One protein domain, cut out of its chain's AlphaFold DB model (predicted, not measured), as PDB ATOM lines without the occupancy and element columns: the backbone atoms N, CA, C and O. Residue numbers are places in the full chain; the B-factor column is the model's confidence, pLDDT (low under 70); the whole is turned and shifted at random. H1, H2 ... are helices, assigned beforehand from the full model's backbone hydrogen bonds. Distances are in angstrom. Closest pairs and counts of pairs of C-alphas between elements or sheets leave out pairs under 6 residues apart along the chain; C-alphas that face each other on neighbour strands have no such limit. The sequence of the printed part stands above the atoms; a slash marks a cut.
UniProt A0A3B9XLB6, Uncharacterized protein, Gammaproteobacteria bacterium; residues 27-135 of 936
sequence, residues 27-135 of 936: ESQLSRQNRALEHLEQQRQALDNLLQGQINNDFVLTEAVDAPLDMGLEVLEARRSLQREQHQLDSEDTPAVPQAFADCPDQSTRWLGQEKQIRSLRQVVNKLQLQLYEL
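What this domain is: This is residues 27 to 135 of the 936 residues of an uncharacterized protein of Gammaproteobacteria bacterium (UniProt A0A3B9XLB6). Look for three long helices with the longest, H4, in the middle: H1 packs along it side by side and runs the same way, while H3 packs at a slant on another side of residues 119 to 133 of H4. The short H2 packs on residues 43 to 47 of H1, and the unnamed stretch 92 to 104 leads on from the end of H3 to the start of H4, which then folds back the opposite way to H3. The printed part has 109 residues with four named helices, H1, H2, H3 and H4 in that order, and no named strand; the class is all helix. It is only just loose, close to compact, with a radius of gyration of the C-alphas of 16.0 A, and only just elongated, spanning 49 by 32 by 20 A.

How they stand to each other: Start with H1, residues 27 to 51, which touches H2, residues 61 to 64, with residues 43 to 47 alone; their closest C-alphas, of Gln 43 and Ala 64, are 5.3 A apart. H1 also touches H4, residues 105 to 134, at a shallow tilt of 26 degrees, the same way; their closest C-alphas, of Arg 44 and Val 125, are 5.5 A apart. H3, residues 72 to 91, forms a helical hairpin with H4, at a steep tilt of 41 degrees, opposite ways. Their closest C-alphas, of Leu 82 and Asn 126, are 6.2 A apart, and H4 touches H3 with residues 119 to 133 alone. H1 and H3 are apart, and H2 is apart from H3 and H4. In H1, H3 and H4 every O i to N i+4 pair is within hydrogen-bond range; H2 is too short for such a pair.

Where its parts are: Find C-alpha 27 at (104.859, 95.138, 140.462); from there H1 runs 35.8 A to C-alpha 51. H2 covers 5.4 A, and H3 runs 29.0 A from C-alpha 72 at (101.886, 127.122, 114.189). H4 runs 43.3 A from C-alpha 105 to C-alpha 134 at (110.095, 129.612, 121.598).

The domain as a whole: The two C-alphas farthest apart, of Asp 70 and Asp 103, are 48.8 A apart. The printed part has no cut, and the link from H3 to H4, 13 residues, is long. Mean pLDDT of the printed part is 84.7; look for values under 70 at residues 93 to 94 and 102.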
ATOM      1  N   GLU A  27     103.627  95.275 141.262       80.81
ATOM      2  CA  GLU A  27     104.859  95.138 140.462       80.81
ATOM      3  C   GLU A  27     104.619  95.502 138.977       80.81
ATOM      4  O   GLU A  27     105.459  96.092 138.289       80.81
ATOM      5  N   SER A  28     103.408  95.232 138.476       80.81
ATOM      6  CA  SER A  28     102.996  95.620 137.123       80.81
ATOM      7  C   SER A  28     102.841  97.140 136.947       80.81
ATOM      8  O   SER A  28     103.022  97.654 135.845       80.81
ATOM      9  N   GLN A  29     102.536  97.881 138.018       82.12
ATOM     10  CA  GLN A  29     102.462  99.345 137.992       82.12
ATOM     11  C   GLN A  29     103.853  99.976 138.101       82.12
ATOM     12  O   GLN A  29     104.148 100.907 137.351       82.12
ATOM     13  N   LEU A  30     104.729  99.425 138.946       82.69
ATOM     14  CA  LEU A  30     106.136  99.838 139.037       82.69
ATOM     15  C   LEU A  30     106.873  99.630 137.706       82.69
ATOM     16  O   LEU A  30     107.600 100.512 137.254       82.69
ATOM     17  N   SER A  31     106.638  98.510 137.014       85.12
ATOM     18  CA  SER A  31     107.230  98.281 135.685       85.12
ATOM     19  C   SER A  31     106.717  99.261 134.619       85.12
ATOM     20  O   SER A  31     107.478  99.651 133.733       85.12
ATOM     21  N   ARG A  32     105.460  99.726 134.707       85.62
ATOM     22  CA  ARG A  32     104.944 100.805 133.843       85.62
ATOM     23  C   ARG A  32     105.603 102.149 134.144       85.62
ATOM     24  O   ARG A  32     105.956 102.848 133.200       85.62
ATOM     25  N   GLN A  33     105.796 102.496 135.420       84.56
ATOM     26  CA  GLN A  33     106.552 103.695 135.796       84.56
ATOM     27  C   GLN A  33     108.002 103.616 135.324       84.56
ATOM     28  O   GLN A  33     108.515 104.602 134.809       84.56
ATOM     29  N   ASN A  34     108.634 102.442 135.405       88.50
ATOM     30  CA  ASN A  34     109.995 102.265 134.907       88.50
ATOM     31  C   ASN A  34     110.089 102.502 133.395       88.50
ATOM     32  O   ASN A  34     110.962 103.232 132.948       88.50
ATOM     33  N   ARG A  35     109.136 101.979 132.608       88.81
ATOM     34  CA  ARG A  35     109.059 102.268 131.163       88.81
ATOM     35  C   ARG A  35     108.820 103.750 130.874       88.81
ATOM     36  O   ARG A  35     109.377 104.281 129.921       88.81
ATOM     37  N   ALA A  36     107.987 104.420 131.674       86.31
ATOM     38  CA  ALA A  36     107.750 105.856 131.533       86.31
ATOM     39  C   ALA A  36     109.011 106.677 131.854       86.31
ATOM     40  O   ALA A  36     109.287 107.667 131.180       86.31
ATOM     41  N   LEU A  37     109.784 106.246 132.852       89.88
ATOM     42  CA  LEU A  37     111.073 106.829 133.203       89.88
ATOM     43  C   LEU A  37     112.092 106.624 132.075       89.88
ATOM     44  O   LEU A  37     112.661 107.606 131.611       89.88
ATOM     45  N   GLU A  38     112.250 105.395 131.575       90.38
ATOM     46  CA  GLU A  38     113.133 105.074 130.440       90.38
ATOM     47  C   GLU A  38     112.786 105.913 129.199       90.38
ATOM     48  O   GLU A  38     113.671 106.480 128.559       90.38
ATOM     49  N   HIS A  39     111.494 106.065 128.893       89.75
ATOM     50  CA  HIS A  39     111.033 106.915 127.796       89.75
ATOM     51  C   HIS A  39     111.394 108.394 128.013       89.75
ATOM     52  O   HIS A  39     111.874 109.053 127.095       89.75
ATOM     53  N   LEU A  40     111.182 108.937 129.219       89.31
ATOM     54  CA  LEU A  40     111.541 110.327 129.532       89.31
ATOM     55  C   LEU A  40     113.055 110.559 129.497       89.31
ATOM     56  O   LEU A  40     113.492 111.633 129.086       89.31
ATOM     57  N   GLU A  41     113.861 109.575 129.895       91.19
ATOM     58  CA  GLU A  41     115.318 109.641 129.774       91.19
ATOM     59  C   GLU A  41     115.764 109.654 128.310       91.19
ATOM     60  O   GLU A  41     116.571 110.506 127.935       91.19
ATOM     61  N   GLN A  42     115.198 108.782 127.469       89.75
ATOM     62  CA  GLN A  42     115.455 108.777 126.025       89.75
ATOM     63  C   GLN A  42     115.041 110.102 125.379       89.75
ATOM     64  O   GLN A  42     115.820 110.700 124.634       89.75
ATOM     65  N   GLN A  43     113.850 110.607 125.711       90.12
ATOM     66  CA  GLN A  43     113.343 111.873 125.189       90.12
ATOM     67  C   GLN A  43     114.219 113.053 125.625       90.12
ATOM     68  O   GLN A  43     114.570 113.904 124.806       90.12
ATOM     69  N   ARG A  44     114.638 113.088 126.896       91.94
ATOM     70  CA  ARG A  44     115.579 114.091 127.403       91.94
ATOM     71  C   ARG A  44     116.900 114.045 126.641       91.94
ATOM     72  O   ARG A  44     117.360 115.090 126.202       91.94
ATOM     73  N   GLN A  45     117.498 112.863 126.477       90.19
ATOM     74  CA  GLN A  45     118.763 112.709 125.753       90.19
ATOM     75  C   GLN A  45     118.636 113.158 124.295       90.19
ATOM     76  O   GLN A  45     119.506 113.870 123.802       90.19
ATOM     77  N   ALA A  46     117.544 112.801 123.613       89.00
ATOM     78  CA  ALA A  46     117.286 113.229 122.242       89.00
ATOM     79  C   ALA A  46     117.168 114.761 122.126       89.00
ATOM     80  O   ALA A  46     117.744 115.353 121.213       89.00
ATOM     81  N   LEU A  47     116.468 115.406 123.068       88.62
ATOM     82  CA  LEU A  47     116.328 116.863 123.127       88.62
ATOM     83  C   LEU A  47     117.645 117.565 123.476       88.62
ATOM     84  O   LEU A  47     118.001 118.530 122.805       88.62
ATOM     85  N   ASP A  48     118.385 117.079 124.475       87.44
ATOM     86  CA  ASP A  48     119.695 117.619 124.864       87.44
ATOM     87  C   ASP A  48     120.693 117.516 123.695       87.44
ATOM     88  O   ASP A  48     121.344 118.502 123.343       87.44
ATOM     89  N   ASN A  49     120.758 116.359 123.028       87.88
ATOM     90  CA  ASN A  49     121.611 116.135 121.858       87.88
ATOM     91  C   ASN A  49     121.239 117.052 120.691       87.88
ATOM     92  O   ASN A  49     122.120 117.614 120.038       87.88
ATOM     93  N   LEU A  50     119.941 117.240 120.439       86.81
ATOM     94  CA  LEU A  50     119.470 118.182 119.431       86.81
ATOM     95  C   LEU A  50     119.878 119.612 119.795       86.81
ATOM     96  O   LEU A  50     120.448 120.303 118.961       86.81
ATOM     97  N   LEU A  51     119.672 120.060 121.032       81.94
ATOM     98  CA  LEU A  51     120.017 121.427 121.436       81.94
ATOM     99  C   LEU A  51     121.535 121.692 121.408       81.94
ATOM    100  O   LEU A  51     121.956 122.821 121.167       81.94
ATOM    101  N   GLN A  52     122.357 120.655 121.592       82.06
ATOM    102  CA  GLN A  52     123.819 120.727 121.488       82.06
ATOM    103  C   GLN A  52     124.355 120.522 120.059       82.06
ATOM    104  O   GLN A  52     125.558 120.653 119.832       82.06
ATOM    105  N   GLY A  53     123.500 120.192 119.084       78.50
ATOM    106  CA  GLY A  53     123.926 119.865 117.720       78.50
ATOM    107  C   GLY A  53     124.613 118.500 117.574       78.50
ATOM    108  O   GLY A  53     125.218 118.230 116.540       78.50
ATOM    109  N   GLN A  54     124.526 117.624 118.577       83.12
ATOM    110  CA  GLN A  54     125.143 116.292 118.608       83.12
ATOM    111  C   GLN A  54     124.129 115.196 118.257       83.12
ATOM    112  O   GLN A  54     123.859 114.285 119.033       83.12
ATOM    113  N   ILE A  55     123.529 115.300 117.072       84.62
ATOM    114  CA  ILE A  55     122.460 114.394 116.645       84.62
ATOM    115  C   ILE A  55     123.030 113.052 116.142       84.62
ATOM    116  O   ILE A  55     123.972 113.022 115.339       84.62
ATOM    117  N   ASN A  56     122.425 111.946 116.601       86.50
ATOM    118  CA  ASN A  56     122.713 110.582 116.142       86.50
ATOM    119  C   ASN A  56     122.216 110.342 114.705       86.50
ATOM    120  O   ASN A  56     121.287 110.992 114.227       86.50
ATOM    121  N   ASN A  57     122.799 109.364 114.009       83.50
ATOM    122  CA  ASN A  57     122.441 109.072 112.615       83.50
ATOM    123  C   ASN A  57     120.961 108.675 112.450       83.50
ATOM    124  O   ASN A  57     120.316 109.147 111.517       83.50
ATOM    125  N   ASP A  58     120.412 107.916 113.403       84.94
ATOM    126  CA  ASP A  58     119.032 107.404 113.384       84.94
ATOM    127  C   ASP A  58     118.010 108.350 114.032       84.94
ATOM    128  O   ASP A  58     116.916 107.940 114.407       84.94
ATOM    129  N   PHE A  59     118.359 109.624 114.210       86.62
ATOM    130  CA  PHE A  59     117.484 110.583 114.870       86.62
ATOM    131  C   PHE A  59     116.178 110.828 114.105       86.62
ATOM    132  O   PHE A  59     116.184 111.142 112.912       86.62
ATOM    133  N   VAL A  60     115.062 110.787 114.838       86.06
ATOM    134  CA  VAL A  60     113.720 111.086 114.338       86.06
ATOM    135  C   VAL A  60     113.098 112.206 115.173       86.06
ATOM    136  O   VAL A  60     112.853 112.066 116.369       86.06
ATOM    137  N   LEU A  61     112.797 113.336 114.529       86.12
ATOM    138  CA  LEU A  61     112.300 114.536 115.213       86.12
ATOM    139  C   LEU A  61     110.947 114.330 115.913       86.12
ATOM    140  O   LEU A  61     110.712 114.910 116.971       86.12
ATOM    141  N   THR A  62     110.064 113.511 115.338       83.56
ATOM    142  CA  THR A  62     108.728 113.244 115.895       83.56
ATOM    143  C   THR A  62     108.761 112.415 117.175       83.56
ATOM    144  O   THR A  62     107.775 112.403 117.896       83.56
ATOM    145  N   GLU A  63     109.867 111.725 117.464       83.94
ATOM    146  CA  GLU A  63     110.040 110.963 118.710       83.94
ATOM    147  C   GLU A  63     110.562 111.848 119.854       83.94
ATOM    148  O   GLU A  63     110.347 111.549 121.024       83.94
ATOM    149  N   ALA A  64     111.220 112.965 119.529       84.25
ATOM    150  CA  ALA A  64     111.776 113.882 120.520       84.25
ATOM    151  C   ALA A  64     110.764 114.939 121.010       84.25
ATOM    152  O   ALA A  64     110.872 115.421 122.140       84.25
ATOM    153  N   VAL A  65     109.795 115.321 120.170       86.69
ATOM    154  CA  VAL A  65     108.919 116.486 120.385       86.69
ATOM    155  C   VAL A  65     107.443 116.084 120.382       86.69
ATOM    156  O   VAL A  65     106.995 115.397 119.470       86.69
ATOM    157  N   ASP A  66     106.673 116.585 121.352       82.50
ATOM    158  CA  ASP A  66     105.265 116.195 121.548       82.50
ATOM    159  C   ASP A  66     104.286 116.806 120.525       82.50
ATOM    160  O   ASP A  66     103.182 116.296 120.338       82.50
ATOM    161  N   ALA A  67     104.665 117.906 119.865       85.75
ATOM    162  CA  ALA A  67     103.861 118.574 118.843       85.75
ATOM    163  C   ALA A  67     104.691 118.885 117.584       85.75
ATOM    164  O   ALA A  67     105.855 119.291 117.686       85.75
ATOM    165  N   PRO A  68     104.109 118.755 116.379       86.31
ATOM    166  CA  PRO A  68     104.833 118.992 115.141       86.31
ATOM    167  C   PRO A  68     105.185 120.482 114.991       86.31
ATOM    168  O   PRO A  68     104.347 121.382 115.078       86.31
ATOM    169  N   LEU A  69     106.475 120.755 114.780       84.38
ATOM    170  CA  LEU A  69     107.038 122.111 114.829       84.38
ATOM    171  C   LEU A  69     106.618 123.019 113.657       84.38
ATOM    172  O   LEU A  69     106.793 124.243 113.735       84.38
ATOM    173  N   ASP A  70     106.082 122.452 112.577       80.56
ATOM    174  CA  ASP A  70     105.620 123.150 111.375       80.56
ATOM    175  C   ASP A  70     104.215 123.765 111.527       80.56
ATOM    176  O   ASP A  70     103.928 124.808 110.916       80.56
ATOM    177  N   MET A  71     103.379 123.191 112.398       82.06
ATOM    178  CA  MET A  71     102.003 123.615 112.654       82.06
ATOM    179  C   MET A  71     101.940 124.704 113.732       82.06
ATOM    180  O   MET A  71     101.986 124.466 114.936       82.06
ATOM    181  N   GLY A  72     101.810 125.960 113.294       79.44
ATOM    182  CA  GLY A  72     101.886 127.122 114.189       79.44
ATOM    183  C   GLY A  72     100.840 127.154 115.313       79.44
ATOM    184  O   GLY A  72     101.150 127.649 116.394       79.44
ATOM    185  N   LEU A  73      99.629 126.642 115.066       83.69
ATOM    186  CA  LEU A  73      98.543 126.615 116.050       83.69
ATOM    187  C   LEU A  73      98.767 125.520 117.107       83.69
ATOM    188  O   LEU A  73      98.683 125.807 118.297       83.69
ATOM    189  N   GLU A  74      99.172 124.325 116.678       86.12
ATOM    190  CA  GLU A  74      99.479 123.192 117.564       86.12
ATOM    191  C   GLU A  74     100.658 123.504 118.491       86.12
ATOM    192  O   GLU A  74     100.588 123.250 119.690       86.12
ATOM    193  N   VAL A  75     101.702 124.176 117.992       87.81
ATOM    194  CA  VAL A  75     102.826 124.607 118.842       87.81
ATOM    195  C   VAL A  75     102.403 125.661 119.875       87.81
ATOM    196  O   VAL A  75     102.926 125.685 120.988       87.81
ATOM    197  N   LEU A  76     101.454 126.546 119.546       86.69
ATOM    198  CA  LEU A  76     100.924 127.518 120.513       86.69
ATOM    199  C   LEU A  76     100.103 126.838 121.615       86.69
ATOM    200  O   LEU A  76     100.191 127.247 122.776       86.69
ATOM    201  N   GLU A  77      99.315 125.827 121.258       89.62
ATOM    202  CA  GLU A  77      98.560 125.013 122.212       89.62
ATOM    203  C   GLU A  77      99.500 124.205 123.111       89.62
ATOM    204  O   GLU A  77      99.400 124.324 124.335       89.62
ATOM    205  N   ALA A  78     100.481 123.515 122.522       89.06
ATOM    206  CA  ALA A  78     101.505 122.750 123.232       89.06
ATOM    207  C   ALA A  78     102.345 123.627 124.175       89.06
ATOM    208  O   ALA A  78     102.610 123.269 125.319       89.06
ATOM    209  N   ARG A  79     102.713 124.844 123.753       91.19
ATOM    210  CA  ARG A  79     103.421 125.793 124.626       91.19
ATOM    211  C   ARG A  79     102.587 126.165 125.852       91.19
ATOM    212  O   ARG A  79     103.113 126.224 126.961       91.19
ATOM    213  N   ARG A  80     101.290 126.440 125.669       89.75
ATOM    214  CA  ARG A  80     100.393 126.804 126.777       89.75
ATOM    215  C   ARG A  80     100.147 125.633 127.721       89.75
ATOM    216  O   ARG A  80     100.066 125.864 128.926       89.75
ATOM    217  N   SER A  81     100.001 124.413 127.202       90.94
ATOM    218  CA  SER A  81      99.836 123.222 128.040       90.94
ATOM    219  C   SER A  81     101.092 122.959 128.867       90.94
ATOM    220  O   SER A  81     100.979 122.856 130.085       90.94
ATOM    221  N   LEU A  82     102.278 122.994 128.250       90.75
ATOM    222  CA  LEU A  82     103.550 122.787 128.950       90.75
ATOM    223  C   LEU A  82     103.838 123.860 130.001       90.75
ATOM    224  O   LEU A  82     104.320 123.540 131.079       90.75
ATOM    225  N   GLN A  83     103.515 125.133 129.741       89.75
ATOM    226  CA  GLN A  83     103.675 126.197 130.745       89.75
ATOM    227  C   GLN A  83     102.776 125.985 131.972       89.75
ATOM    228  O   GLN A  83     103.195 126.262 133.095       89.75
ATOM    229  N   ARG A  84     101.547 125.488 131.774       89.06
ATOM    230  CA  ARG A  84     100.640 125.147 132.881       89.06
ATOM    231  C   ARG A  84     101.143 123.938 133.657       89.06
ATOM    232  O   ARG A  84     101.159 123.987 134.881       89.06
ATOM    233  N   GLU A  85     101.563 122.893 132.951       87.69
ATOM    234  CA  GLU A  85     102.114 121.684 133.562       87.69
ATOM    235  C   GLU A  85     103.387 122.007 134.352       87.69
ATOM    236  O   GLU A  85     103.503 121.622 135.508       87.69
ATOM    237  N   GLN A  86     104.288 122.824 133.801       86.62
ATOM    238  CA  GLN A  86     105.487 123.290 134.500       86.62
ATOM    239  C   GLN A  86     105.141 124.046 135.791       86.62
ATOM    240  O   GLN A  86     105.713 123.757 136.837       86.62
ATOM    241  N   HIS A  87     104.167 124.961 135.752       85.88
ATOM    242  CA  HIS A  87     103.735 125.692 136.947       85.88
ATOM    243  C   HIS A  87     103.119 124.765 138.009       85.88
ATOM    244  O   HIS A  87     103.311 124.988 139.203       85.88
ATOM    245  N   GLN A  88     102.375 123.732 137.605       84.88
ATOM    246  CA  GLN A  88     101.847 122.727 138.533       84.88
ATOM    247  C   GLN A  88     102.983 121.912 139.165       84.88
ATOM    248  O   GLN A  88     103.040 121.783 140.390       84.88
ATOM    249  N   LEU A  89     103.932 121.448 138.344       83.88
ATOM    250  CA  LEU A  89     105.098 120.679 138.781       83.88
ATOM    251  C   LEU A  89     106.016 121.477 139.722       83.88
ATOM    252  O   LEU A  89     106.606 120.882 140.622       83.88
ATOM    253  N   ASP A  90     106.098 122.796 139.562       80.31
ATOM    254  CA  ASP A  90     106.904 123.679 140.415       80.31
ATOM    255  C   ASP A  90     106.197 124.073 141.734       80.31
ATOM    256  O   ASP A  90     106.861 124.522 142.662       80.31
ATOM    257  N   SER A  91     104.870 123.905 141.840       78.81
ATOM    258  CA  SER A  91     104.067 124.343 143.006       78.81
ATOM    259  C   SER A  91     103.795 123.278 144.077       78.81
ATOM    260  O   SER A  91     103.345 123.604 145.173       78.81
ATOM    261  N   GLU A  92     104.023 122.005 143.770       72.25
ATOM    262  CA  GLU A  92     103.706 120.874 144.649       72.25
ATOM    263  C   GLU A  92     105.008 120.250 145.195       72.25
ATOM    264  O   GLU A  92     105.791 119.670 144.443       72.25
ATOM    265  N   ASP A  93     105.236 120.338 146.510       63.94
ATOM    266  CA  ASP A  93     106.526 119.965 147.117       63.94
ATOM    267  C   ASP A  93     106.732 118.448 147.317       63.94
ATOM    268  O   ASP A  93     107.872 117.992 147.419       63.94
ATOM    269  N   THR A  94     105.670 117.626 147.363       67.31
ATOM    270  CA  THR A  94     105.804 116.159 147.517       67.31
ATOM    271  C   THR A  94     104.662 115.366 146.862       67.31
ATOM    272  O   THR A  94     103.496 115.670 147.112       67.31
ATOM    273  N   PRO A  95     104.956 114.322 146.055       70.88
ATOM    274  CA  PRO A  95     103.924 113.422 145.545       70.88
ATOM    275  C   PRO A  95     103.368 112.550 146.681       70.88
ATOM    276  O   PRO A  95     104.126 111.906 147.412       70.88
ATOM    277  N   ALA A  96     102.044 112.523 146.831       73.25
ATOM    278  CA  ALA A  96     101.371 111.649 147.786       73.25
ATOM    279  C   ALA A  96     101.410 110.191 147.298       73.25
ATOM    280  O   ALA A  96     101.078 109.909 146.146       73.25
ATOM    281  N   VAL A  97     101.791 109.259 148.178       74.88
ATOM    282  CA  VAL A  97     101.776 107.821 147.871       74.88
ATOM    283  C   VAL A  97     100.319 107.353 147.726       74.88
ATOM    284  O   VAL A  97      99.518 107.608 148.632       74.88
ATOM    285  N   PRO A  98      99.938 106.670 146.630       79.06
ATOM    286  CA  PRO A  98      98.588 106.147 146.469       79.06
ATOM    287  C   PRO A  98      98.252 105.155 147.585       79.06
ATOM    288  O   PRO A  98      99.088 104.335 147.962       79.06
ATOM    289  N   GLN A  99      97.007 105.176 148.072       73.00
ATOM    290  CA  GLN A  99      96.552 104.323 149.183       73.00
ATOM    291  C   GLN A  99      96.799 102.821 148.939       73.00
ATOM    292  O   GLN A  99      97.020 102.085 149.891       73.00
ATOM    293  N   ALA A 100      96.846 102.381 147.678       72.12
ATOM    294  CA  ALA A 100      97.151 101.002 147.292       72.12
ATOM    295  C   ALA A 100      98.572 100.534 147.670       72.12
ATOM    296  O   ALA A 100      98.794  99.337 147.802       72.12
ATOM    297  N   PHE A 101      99.525 101.454 147.857       72.94
ATOM    298  CA  PHE A 101     100.904 101.147 148.257       72.94
ATOM    299  C   PHE A 101     101.129 101.260 149.775       72.94
ATOM    300  O   PHE A 101     102.237 101.008 150.242       72.94
ATOM    301  N   ALA A 102     100.107 101.638 150.557       68.94
ATOM    302  CA  ALA A 102     100.236 101.842 152.003       68.94
ATOM    303  C   ALA A 102     100.621 100.552 152.755       68.94
ATOM    304  O   ALA A 102     101.368 100.617 153.729       68.94
ATOM    305  N   ASP A 103     100.176  99.398 152.252       73.19
ATOM    306  CA  ASP A 103     100.369  98.086 152.881       73.19
ATOM    307  C   ASP A 103     101.656  97.355 152.424       73.19
ATOM    308  O   ASP A 103     102.016  96.329 153.000       73.19
ATOM    309  N   CYS A 104     102.387  97.880 151.425       78.81
ATOM    310  CA  CYS A 104     103.623  97.291 150.874       78.81
ATOM    311  C   CYS A 104     104.803  98.304 150.974       78.81
ATOM    312  O   CYS A 104     105.056  99.055 150.025       78.81
ATOM    313  N   PRO A 105     105.561  98.354 152.093       75.81
ATOM    314  CA  PRO A 105     106.552  99.412 152.364       75.81
ATOM    315  C   PRO A 105     107.756  99.437 151.399       75.81
ATOM    316  O   PRO A 105     108.245 100.508 151.035       75.81
ATOM    317  N   ASP A 106     108.219  98.278 150.923       79.19
ATOM    318  CA  ASP A 106     109.343  98.208 149.974       79.19
ATOM    319  C   ASP A 106     108.953  98.700 148.571       79.19
ATOM    320  O   ASP A 106     109.744  99.334 147.871       79.19
ATOM    321  N   GLN A 107     107.712  98.448 148.149       80.81
ATOM    322  CA  GLN A 107     107.201  98.914 146.858       80.81
ATOM    323  C   GLN A 107     106.819 100.396 146.899       80.81
ATOM    324  O   GLN A 107     107.034 101.100 145.915       80.81
ATOM    325  N   SER A 108     106.319 100.899 148.033       79.62
ATOM    326  CA  SER A 108     105.963 102.314 148.195       79.62
ATOM    327  C   SER A 108     107.180 103.242 148.162       79.62
ATOM    328  O   SER A 108     107.130 104.306 147.541       79.62
ATOM    329  N   THR A 109     108.303 102.828 148.758       83.00
ATOM    330  CA  THR A 109     109.569 103.576 148.691       83.00
ATOM    331  C   THR A 109     110.145 103.606 147.276       83.00
ATOM    332  O   THR A 109     110.578 104.669 146.823       83.00
ATOM    333  N   ARG A 110     110.091 102.485 146.541       83.56
ATOM    334  CA  ARG A 110     110.477 102.425 145.118       83.56
ATOM    335  C   ARG A 110     109.590 103.308 144.246       83.56
ATOM    336  O   ARG A 110     110.124 104.095 143.470       83.56
ATOM    337  N   TRP A 111     108.272 103.235 144.428       85.25
ATOM    338  CA  TRP A 111     107.300 104.070 143.719       85.25
ATOM    339  C   TRP A 111     107.578 105.560 143.944       85.25
ATOM    340  O   TRP A 111     107.700 106.325 142.993       85.25
ATOM    341  N   LEU A 112     107.767 105.975 145.202       85.50
ATOM    342  CA  LEU A 112     108.040 107.372 145.549       85.50
ATOM    343  C   LEU A 112     109.402 107.852 145.019       85.50
ATOM    344  O   LEU A 112     109.542 109.021 144.652       85.50
ATOM    345  N   GLY A 113     110.402 106.968 144.958       85.62
ATOM    346  CA  GLY A 113     111.686 107.236 144.308       85.62
ATOM    347  C   GLY A 113     111.546 107.451 142.797       85.62
ATOM    348  O   GLY A 113     112.006 108.475 142.286       85.62
ATOM    349  N   GLN A 114     110.863 106.534 142.104       86.81
ATOM    350  CA  GLN A 114     110.603 106.619 140.661       86.81
ATOM    351  C   GLN A 114     109.753 107.847 140.309       86.81
ATOM    352  O   GLN A 114     110.085 108.572 139.377       86.81
ATOM    353  N   GLU A 115     108.715 108.155 141.088       87.19
ATOM    354  CA  GLU A 115     107.843 109.312 140.853       87.19
ATOM    355  C   GLU A 115     108.600 110.645 140.995       87.19
ATOM    356  O   GLU A 115     108.440 111.553 140.180       87.19
ATOM    357  N   LYS A 116     109.508 110.761 141.978       87.50
ATOM    358  CA  LYS A 116     110.400 111.930 142.104       87.50
ATOM    359  C   LYS A 116     111.341 112.075 140.902       87.50
ATOM    360  O   LYS A 116     111.594 113.195 140.449       87.50
ATOM    361  N   GLN A 117     111.862 110.965 140.379       88.69
ATOM    362  CA  GLN A 117     112.708 110.970 139.181       88.69
ATOM    363  C   GLN A 117     111.909 111.367 137.936       88.69
ATOM    364  O   GLN A 117     112.334 112.268 137.219       88.69
ATOM    365  N   ILE A 118     110.723 110.790 137.731       88.56
ATOM    366  CA  ILE A 118     109.808 111.138 136.635       88.56
ATOM    367  C   ILE A 118     109.463 112.629 136.678       88.56
ATOM    368  O   ILE A 118     109.570 113.313 135.662       88.56
ATOM    369  N   ARG A 119     109.116 113.160 137.858       88.38
ATOM    370  CA  ARG A 119     108.788 114.580 138.051       88.38
ATOM    371  C   ARG A 119     109.956 115.496 137.686       88.38
ATOM    372  O   ARG A 119     109.767 116.452 136.936       88.38
ATOM    373  N   SER A 120     111.162 115.193 138.174       88.88
ATOM    374  CA  SER A 120     112.349 116.011 137.891       88.88
ATOM    375  C   SER A 120     112.780 115.929 136.422       88.88
ATOM    376  O   SER A 120     113.072 116.957 135.810       88.88
ATOM    377  N   LEU A 121     112.739 114.738 135.814       91.06
ATOM    378  CA  LEU A 121     112.998 114.558 134.384       91.06
ATOM    379  C   LEU A 121     111.968 115.296 133.533       91.06
ATOM    380  O   LEU A 121     112.351 115.984 132.593       91.06
ATOM    381  N   ARG A 122     110.682 115.232 133.890       90.75
ATOM    382  CA  ARG A 122     109.623 115.943 133.170       90.75
ATOM    383  C   ARG A 122     109.780 117.459 133.257       90.75
ATOM    384  O   ARG A 122     109.620 118.127 132.245       90.75
ATOM    385  N   GLN A 123     110.183 118.008 134.405       89.69
ATOM    386  CA  GLN A 123     110.526 119.434 134.506       89.69
ATOM    387  C   GLN A 123     111.669 119.826 133.556       89.69
ATOM    388  O   GLN A 123     111.640 120.903 132.961       89.69
ATOM    389  N   VAL A 124     112.688 118.973 133.410       91.44
ATOM    390  CA  VAL A 124     113.798 119.219 132.477       91.44
ATOM    391  C   VAL A 124     113.314 119.123 131.029       91.44
ATOM    392  O   VAL A 124     113.526 120.062 130.267       91.44
ATOM    393  N   VAL A 125     112.604 118.051 130.662       91.88
ATOM    394  CA  VAL A 125     112.048 117.847 129.312       91.88
ATOM    395  C   VAL A 125     111.131 119.004 128.911       91.88
ATOM    396  O   VAL A 125     111.320 119.580 127.840       91.88
ATOM    397  N   ASN A 126     110.219 119.429 129.790       91.25
ATOM    398  CA  ASN A 126     109.317 120.554 129.540       91.25
ATOM    399  C   ASN A 126     110.094 121.851 129.273       91.25
ATOM    400  O   ASN A 126     109.756 122.592 128.351       91.25
ATOM    401  N   LYS A 127     111.169 122.121 130.029       90.12
ATOM    402  CA  LYS A 127     112.035 123.289 129.790       90.12
ATOM    403  C   LYS A 127     112.731 123.224 128.427       90.12
ATOM    404  O   LYS A 127     112.746 124.233 127.726       90.12
ATOM    405  N   LEU A 128     113.267 122.066 128.036       90.00
ATOM    406  CA  LEU A 128     113.938 121.881 126.740       90.00
ATOM    407  C   LEU A 128     112.953 122.007 125.564       90.00
ATOM    408  O   LEU A 128     113.238 122.687 124.579       90.00
ATOM    409  N   GLN A 129     111.754 121.429 125.678       90.50
ATOM    410  CA  GLN A 129     110.709 121.581 124.661       90.50
ATOM    411  C   GLN A 129     110.223 123.029 124.541       90.50
ATOM    412  O   GLN A 129     110.037 123.534 123.433       90.50
ATOM    413  N   LEU A 130     110.058 123.733 125.667       89.31
ATOM    414  CA  LEU A 130     109.691 125.148 125.656       89.31
ATOM    415  C   LEU A 130     110.740 125.996 124.924       89.31
ATOM    416  O   LEU A 130     110.348 126.854 124.135       89.31
ATOM    417  N   GLN A 131     112.037 125.714 125.095       87.88
ATOM    418  CA  GLN A 131     113.099 126.381 124.328       87.88
ATOM    419  C   GLN A 131     112.925 126.185 122.811       87.88
ATOM    420  O   GLN A 131     113.033 127.149 122.055       87.88
ATOM    421  N   LEU A 132     112.576 124.977 122.351       87.38
ATOM    422  CA  LEU A 132     112.312 124.703 120.930       87.38
ATOM    423  C   LEU A 132     111.053 125.405 120.409       87.38
ATOM    424  O   LEU A 132     111.044 125.931 119.294       87.38
ATOM    425  N   TYR A 133     109.981 125.434 121.201       89.12
ATOM    426  CA  TYR A 133     108.727 126.093 120.827       89.12
ATOM    427  C   TYR A 133     108.831 127.623 120.825       89.12
ATOM    428  O   TYR A 133     108.078 128.289 120.106       89.12
ATOM    429  N   GLU A 134     109.777 128.182 121.582       87.06
ATOM    430  CA  GLU A 134     110.095 129.612 121.598       87.06
ATOM    431  C   GLU A 134     110.900 130.076 120.381       87.06
ATOM    432  O   GLU A 134     110.903 131.274 120.076       87.06
ATOM    433  N   LEU A 135     111.493 129.152 119.617       84.44
ATOM    434  CA  LEU A 135     112.212 129.497 118.395       84.44
ATOM    435  C   LEU A 135     111.301 130.192 117.359       84.44
ATOM    436  O   LEU A 135     110.119 129.834 117.188       84.44
TER     437      LEU A 135